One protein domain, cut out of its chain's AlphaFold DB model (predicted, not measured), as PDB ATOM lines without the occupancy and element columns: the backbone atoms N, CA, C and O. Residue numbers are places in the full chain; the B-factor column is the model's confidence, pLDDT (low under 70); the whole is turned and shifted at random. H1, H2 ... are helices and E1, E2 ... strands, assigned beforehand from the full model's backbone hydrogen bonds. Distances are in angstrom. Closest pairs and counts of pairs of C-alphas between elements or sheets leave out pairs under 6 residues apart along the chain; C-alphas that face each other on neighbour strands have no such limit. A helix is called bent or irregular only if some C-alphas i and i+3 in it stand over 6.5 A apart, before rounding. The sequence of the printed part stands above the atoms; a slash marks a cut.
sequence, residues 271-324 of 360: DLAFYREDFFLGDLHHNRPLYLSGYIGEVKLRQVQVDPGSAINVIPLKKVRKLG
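This is residues 271 to 324 of the 360 residues of an uncharacterized protein of Actinidia rufa (UniProt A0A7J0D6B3). A two-stranded hairpin, E1 and E2, with E2 bent, has loose unnamed stretches before and after it, each with one small helix. H2 lies toward the hairpin's turn end and H1 toward its open end, where residues 281 to 286 stick out. The printed part has 54 residues with two named helices and two named strands, in the order H1, E1, E2, H2; the sheet's order is E1 - E2, antiparallel. The class is mixed, helices and strands, with under half of the residues in named elements. The whole is loose, with a radius of gyration of the C-alphas of 13.2 A, and a rod spanning 40 by 20 by 19 A.

H1 holds residues 276 to 279, beginning at C-alpha 276 (10.280, 46.759, 1.340). E1 holds residues 290 to 296, 18.6 A from first to last C-alpha. E2 holds residues 299 to 306, also 18.6 A. H2 holds residues 317 to 322, 8.7 A, ending at C-alpha 322 (11.468, 27.381, 19.537).

H1 and E2 are apart. E1 and E2 are a hairpin with a tight link of 2 residues, antiparallel at 150 degrees between their directions. N 294 and O 301 are 2.9 A apart and N 304 and O 292 2.8 A, both within hydrogen-bond range. E2 bends by 64 degrees at residue 302. H2 is apart from H1 and from E1. In H2 every O i to N i+4 pair is within hydrogen-bond range; H1 is too short for such a pair.

The two C-alphas farthest apart, those of Asp 283 and Gly 324, are 40.3 A apart. The printed part has no cut and no long link. Residues 273 to 278, of which 276 to 278 belong to H1, and residues 281 to 286 stand free. The mean pLDDT of the printed part is 77.0; residues 271 to 287 are under 70.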
ATOM      1  N   ASP A 271      12.418  33.784   9.831       58.81
ATOM      2  CA  ASP A 271      11.488  32.793   9.263       58.81
ATOM      3  C   ASP A 271      10.235  33.387   8.583       58.81
ATOM      4  O   ASP A 271       9.367  32.647   8.123       58.81
ATOM      5  N   LEU A 272      10.126  34.714   8.542       54.81
ATOM      6  CA  LEU A 272       9.209  35.482   7.715       54.81
ATOM      7  C   LEU A 272       9.808  36.894   7.573       54.81
ATOM      8  O   LEU A 272       9.643  37.736   8.457       54.81
ATOM      9  N   ALA A 273      10.591  37.126   6.520       52.62
ATOM     10  CA  ALA A 273      11.113  38.451   6.205       52.62
ATOM     11  C   ALA A 273      10.126  39.156   5.276       52.62
ATOM     12  O   ALA A 273       9.903  38.693   4.163       52.62
ATOM     13  N   PHE A 274       9.541  40.261   5.735       56.22
ATOM     14  CA  PHE A 274       8.814  41.169   4.855       56.22
ATOM     15  C   PHE A 274       9.820  42.125   4.222       56.22
ATOM     16  O   PHE A 274      10.569  42.810   4.930       56.22
ATOM     17  N   TYR A 275       9.862  42.140   2.898       62.16
ATOM     18  CA  TYR A 275      10.711  43.033   2.129       62.16
ATOM     19  C   TYR A 275      10.024  44.377   1.932       62.16
ATOM     20  O   TYR A 275       8.840  44.541   2.224       62.16
ATOM     21  N   ARG A 276      10.778  45.381   1.470       55.62
ATOM     22  CA  ARG A 276      10.280  46.759   1.340       55.62
ATOM     23  C   ARG A 276       8.999  46.807   0.502       55.62
ATOM     24  O   ARG A 276       8.113  47.603   0.778       55.62
ATOM     25  N   GLU A 277       8.934  45.914  -0.470       58.53
ATOM     26  CA  GLU A 277       7.876  45.701  -1.440       58.53
ATOM     27  C   GLU A 277       6.577  45.170  -0.803       58.53
ATOM     28  O   GLU A 277       5.494  45.501  -1.279       58.53
ATOM     29  N   ASP A 278       6.666  44.446   0.317       62.72
ATOM     30  CA  ASP A 278       5.516  43.861   1.025       62.72
ATOM     31  C   ASP A 278       4.773  44.880   1.914       62.72
ATOM     32  O   ASP A 278       3.704  44.591   2.451       62.72
ATOM     33  N   PHE A 279       5.322  46.091   2.076       56.69
ATOM     34  CA  PHE A 279       4.762  47.156   2.918       56.69
ATOM     35  C   PHE A 279       3.889  48.169   2.153       56.69
ATOM     36  O   PHE A 279       3.429  49.150   2.744       56.69
ATOM     37  N   PHE A 280       3.660  47.992   0.847       54.09
ATOM     38  CA  PHE A 280       2.981  49.003   0.027       54.09
ATOM     39  C   PHE A 280       1.501  48.690  -0.229       54.09
ATOM     40  O   PHE A 280       1.131  48.139  -1.261       54.09
ATOM     41  N   LEU A 281       0.632  49.152   0.675       55.81
ATOM     42  CA  LEU A 281      -0.808  49.314   0.428       55.81
ATOM     43  C   LEU A 281      -1.193  50.807   0.457       55.81
ATOM     44  O   LEU A 281      -1.920  51.252   1.337       55.81
ATOM     45  N   GLY A 282      -0.682  51.608  -0.487       58.41
ATOM     46  CA  GLY A 282      -1.044  53.031  -0.654       58.41
ATOM     47  C   GLY A 282      -0.022  54.052  -0.129       58.41
ATOM     48  O   GLY A 282       1.142  53.710   0.100       58.41
ATOM     49  N   ASP A 283      -0.465  55.308   0.026       55.75
ATOM     50  CA  ASP A 283       0.370  56.486   0.300       55.75
ATOM     51  C   ASP A 283       1.403  56.260   1.421       55.75
ATOM     52  O   ASP A 283       1.101  55.872   2.551       55.75
ATOM     53  N   LEU A 284       2.660  56.543   1.067       56.59
ATOM     54  CA  LEU A 284       3.919  56.204   1.747       56.59
ATOM     55  C   LEU A 284       4.056  56.631   3.221       56.59
ATOM     56  O   LEU A 284       5.040  56.268   3.870       56.59
ATOM     57  N   HIS A 285       3.117  57.403   3.760       59.09
ATOM     58  CA  HIS A 285       3.259  58.039   5.066       59.09
ATOM     59  C   HIS A 285       2.628  57.267   6.233       59.09
ATOM     60  O   HIS A 285       3.043  57.491   7.370       59.09
ATOM     61  N   HIS A 286       1.724  56.307   5.985       58.25
ATOM     62  CA  HIS A 286       0.972  55.644   7.068       58.25
ATOM     63  C   HIS A 286       0.913  54.108   7.002       58.25
ATOM     64  O   HIS A 286       0.261  53.490   7.836       58.25
ATOM     65  N   ASN A 287       1.661  53.474   6.093       63.78
ATOM     66  CA  ASN A 287       1.584  52.024   5.843       63.78
ATOM     67  C   ASN A 287       2.642  51.169   6.545       63.78
ATOM     68  O   ASN A 287       2.977  50.079   6.089       63.78
ATOM     69  N   ARG A 288       3.205  51.640   7.659       75.94
ATOM     70  CA  ARG A 288       4.130  50.810   8.440       75.94
ATOM     71  C   ARG A 288       3.321  49.883   9.349       75.94
ATOM     72  O   ARG A 288       2.565  50.400  10.170       75.94
ATOM     73  N   PRO A 289       3.486  48.551   9.260       82.12
ATOM     74  CA  PRO A 289       2.847  47.639  10.188       82.12
ATOM     75  C   PRO A 289       3.268  47.968  11.611       82.12
ATOM     76  O   PRO A 289       4.440  48.242  11.892       82.12
ATOM     77  N   LEU A 290       2.295  47.950  12.512       87.62
ATOM     78  CA  LEU A 290       2.554  48.149  13.923       87.62
ATOM     79  C   LEU A 290       3.152  46.860  14.489       87.62
ATOM     80  O   LEU A 290       2.541  45.797  14.399       87.62
ATOM     81  N   TYR A 291       4.340  46.958  15.081       89.00
ATOM     82  CA  TYR A 291       4.985  45.842  15.763       89.00
ATOM     83  C   TYR A 291       5.077  46.111  17.261       89.00
ATOM     84  O   TYR A 291       5.448  47.202  17.686       89.00
ATOM     85  N   LEU A 292       4.786  45.084  18.051       90.25
ATOM     86  CA  LEU A 292       4.974  45.066  19.493       90.25
ATOM     87  C   LEU A 292       6.023  44.024  19.874       90.25
ATOM     88  O   LEU A 292       6.231  43.033  19.173       90.25
ATOM     89  N   SER A 293       6.653  44.239  21.021       89.12
ATOM     90  CA  SER A 293       7.423  43.203  21.705       89.12
ATOM     91  C   SER A 293       6.664  42.761  22.951       89.12
ATOM     92  O   SER A 293       6.001  43.580  23.584       89.12
ATOM     93  N   GLY A 294       6.744  41.482  23.291       88.00
ATOM     94  CA  GLY A 294       6.041  40.903  24.432       88.00
ATOM     95  C   GLY A 294       6.642  39.560  24.818       88.00
ATOM     96  O   GLY A 294       7.637  39.138  24.232       88.00
ATOM     97  N   TYR A 295       6.049  38.884  25.792       86.06
ATOM     98  CA  TYR A 295       6.527  37.591  26.273       86.06
ATOM     99  C   TYR A 295       5.446  36.522  26.098       86.06
ATOM    100  O   TYR A 295       4.260  36.789  26.283       86.06
ATOM    101  N   ILE A 296       5.865  35.309  25.732       83.75
ATOM    102  CA  ILE A 296       5.053  34.095  25.852       83.75
ATOM    103  C   ILE A 296       5.769  33.197  26.858       83.75
ATOM    104  O   ILE A 296       6.845  32.671  26.565       83.75
ATOM    105  N   GLY A 297       5.197  33.064  28.056       84.88
ATOM    106  CA  GLY A 297       5.898  32.470  29.193       84.88
ATOM    107  C   GLY A 297       7.158  33.273  29.522       84.88
ATOM    108  O   GLY A 297       7.094  34.482  29.734       84.88
ATOM    109  N   GLU A 298       8.314  32.615  29.511       83.06
ATOM    110  CA  GLU A 298       9.617  33.244  29.773       83.06
ATOM    111  C   GLU A 298      10.325  33.730  28.498       83.06
ATOM    112  O   GLU A 298      11.370  34.378  28.567       83.06
ATOM    113  N   VAL A 299       9.768  33.455  27.313       82.38
ATOM    114  CA  VAL A 299      10.428  33.771  26.043       82.38
ATOM    115  C   VAL A 299       9.949  35.108  25.492       82.38
ATOM    116  O   VAL A 299       8.766  35.305  25.206       82.38
ATOM    117  N   LYS A 300      10.899  36.020  25.267       87.06
ATOM    118  CA  LYS A 300      10.649  37.331  24.658       87.06
ATOM    119  C   LYS A 300      10.434  37.220  23.149       87.06
ATOM    120  O   LYS A 300      11.351  36.894  22.393       87.06
ATOM    121  N   LEU A 301       9.251  37.596  22.687       87.12
ATOM    122  CA  LEU A 301       8.963  37.877  21.287       87.12
ATOM    123  C   LEU A 301       9.308  39.331  20.969       87.12
ATOM    124  O   LEU A 301       8.683  40.262  21.468       87.12
ATOM    125  N   ARG A 302      10.305  39.537  20.106       86.25
ATOM    126  CA  ARG A 302      10.764  40.885  19.728       86.25
ATOM    127  C   ARG A 302       9.825  41.602  18.759       86.25
ATOM    128  O   ARG A 302       9.772  42.824  18.776       86.25
ATOM    129  N   GLN A 303       9.124  40.848  17.914       89.69
ATOM    130  CA  GLN A 303       8.336  41.391  16.815       89.69
ATOM    131  C   GLN A 303       7.041  40.589  16.648       89.69
ATOM    132  O   GLN A 303       7.047  39.462  16.142       89.69
ATOM    133  N   VAL A 304       5.945  41.181  17.119       90.62
ATOM    134  CA  VAL A 304       4.561  40.718  16.989       90.62
ATOM    135  C   VAL A 304       3.814  41.768  16.178       90.62
ATOM    136  O   VAL A 304       3.695  42.906  16.618       90.62
ATOM    137  N   GLN A 305       3.359  41.408  14.982       91.94
ATOM    138  CA  GLN A 305       2.591  42.318  14.137       91.94
ATOM    139  C   GLN A 305       1.175  42.462  14.690       91.94
ATOM    140  O   GLN A 305       0.507  41.463  14.955       91.94
ATOM    141  N   VAL A 306       0.726  43.700  14.854       90.38
ATOM    142  CA  VAL A 306      -0.652  44.017  15.217       90.38
ATOM    143  C   VAL A 306      -1.435  44.195  13.929       90.38
ATOM    144  O   VAL A 306      -1.194  45.137  13.176       90.38
ATOM    145  N   ASP A 307      -2.369  43.283  13.694       88.56
ATOM    146  CA  ASP A 307      -3.296  43.344  12.571       88.56
ATOM    147  C   ASP A 307      -4.738  43.407  13.103       88.56
ATOM    148  O   ASP A 307      -5.285  42.372  13.495       88.56
ATOM    149  N   PRO A 308      -5.369  44.597  13.145       85.25
ATOM    150  CA  PRO A 308      -6.756  44.731  13.586       85.25
ATOM    151  C   PRO A 308      -7.755  44.095  12.605       85.25
ATOM    152  O   PRO A 308      -8.914  43.900  12.966       85.25
ATOM    153  N   GLY A 309      -7.331  43.781  11.375       87.75
ATOM    154  CA  GLY A 309      -8.136  43.070  10.386       87.75
ATOM    155  C   GLY A 309      -8.139  41.552  10.577       87.75
ATOM    156  O   GLY A 309      -8.996  40.873  10.006       87.75
ATOM    157  N   SER A 310      -7.226  41.005  11.388       86.00
ATOM    158  CA  SER A 310      -7.165  39.567  11.635       86.00
ATOM    159  C   SER A 310      -8.143  39.140  12.730       86.00
ATOM    160  O   SER A 310      -8.098  39.617  13.862       86.00
ATOM    161  N   ALA A 311      -9.004  38.170  12.416       88.94
ATOM    162  CA  ALA A 311      -9.910  37.555  13.390       88.94
ATOM    163  C   ALA A 311      -9.219  36.509  14.288       88.94
ATOM    164  O   ALA A 311      -9.821  36.031  15.249       88.94
ATOM    165  N   ILE A 312      -7.980  36.120  13.959       85.75
ATOM    166  CA  ILE A 312      -7.218  35.083  14.665       85.75
ATOM    167  C   ILE A 312      -5.755  35.491  14.864       85.75
ATOM    168  O   ILE A 312      -5.163  36.189  14.042       85.75
ATOM    169  N   ASN A 313      -5.141  34.993  15.937       87.94
ATOM    170  CA  ASN A 313      -3.706  35.146  16.165       87.94
ATOM    171  C   ASN A 313      -2.946  34.035  15.436       87.94
ATOM    172  O   ASN A 313      -3.228  32.854  15.639       87.94
ATOM    173  N   VAL A 314      -1.962  34.407  14.618       88.94
ATOM    174  CA  VAL A 314      -1.141  33.460  13.854       88.94
ATOM    175  C   VAL A 314       0.283  33.470  14.396       88.94
ATOM    176  O   VAL A 314       0.899  34.524  14.542       88.94
ATOM    177  N   ILE A 315       0.824  32.285  14.678       87.75
ATOM    178  CA  ILE A 315       2.220  32.106  15.080       87.75
ATOM    179  C   ILE A 315       2.904  31.100  14.143       87.75
ATOM    180  O   ILE A 315       2.378  30.005  13.934       87.75
ATOM    181  N   PRO A 316       4.077  31.424  13.563       85.12
ATOM    182  CA  PRO A 316       4.806  30.478  12.727       85.12
ATOM    183  C   PRO A 316       5.170  29.203  13.496       85.12
ATOM    184  O   PRO A 316       5.694  29.277  14.609       85.12
ATOM    185  N   LEU A 317       4.982  28.032  12.881       81.38
ATOM    186  CA  LEU A 317       5.299  26.728  13.487       81.38
ATOM    187  C   LEU A 317       6.737  26.645  14.006       81.38
ATOM    188  O   LEU A 317       6.994  26.074  15.065       81.38
ATOM    189  N   LYS A 318       7.685  27.242  13.280       81.31
ATOM    190  CA  LYS A 318       9.088  27.302  13.700       81.31
ATOM    191  C   LYS A 318       9.250  28.066  15.021       81.31
ATOM    192  O   LYS A 318       9.982  27.603  15.893       81.31
ATOM    193  N   LYS A 319       8.495  29.157  15.231       81.44
ATOM    194  CA  LYS A 319       8.449  29.872  16.520       81.44
ATOM    195  C   LYS A 319       7.796  29.028  17.610       81.44
ATOM    196  O   LYS A 319       8.344  28.966  18.699       81.44
ATOM    197  N   VAL A 320       6.697  28.329  17.324       84.81
ATOM    198  CA  VAL A 320       6.051  27.414  18.291       84.81
ATOM    199  C   VAL A 320       7.040  26.360  18.801       84.81
ATOM    200  O   VAL A 320       7.146  26.150  20.007       84.81
ATOM    201  N   ARG A 321       7.834  25.763  17.899       82.38
ATOM    202  CA  ARG A 321       8.889  24.801  18.261       82.38
ATOM    203  C   ARG A 321       9.993  25.434  19.110       82.38
ATOM    204  O   ARG A 321      10.385  24.844  20.109       82.38
ATOM    205  N   LYS A 322      10.467  26.635  18.746       82.06
ATOM    206  CA  LYS A 322      11.468  27.381  19.537       82.06
ATOM    207  C   LYS A 322      10.958  27.759  20.928       82.06
ATOM    208  O   LYS A 322      11.738  27.788  21.870       82.06
ATOM    209  N   LEU A 323       9.659  28.020  21.058       84.19
ATOM    210  CA  LEU A 323       9.008  28.313  22.335       84.19
ATOM    211  C   LEU A 323       8.827  27.069  23.216       84.19
ATOM    212  O   LEU A 323       8.299  27.189  24.317       84.19
ATOM    213  N   GLY A 324       9.211  25.877  22.744       82.44
ATOM    214  CA  GLY A 324       8.997  24.628  23.477       82.44
ATOM    215  C   GLY A 324       7.518  24.286  23.661       82.44
ATOM    216  O   GLY A 324       7.187  23.418  24.463       82.44
TER     217      GLY A 324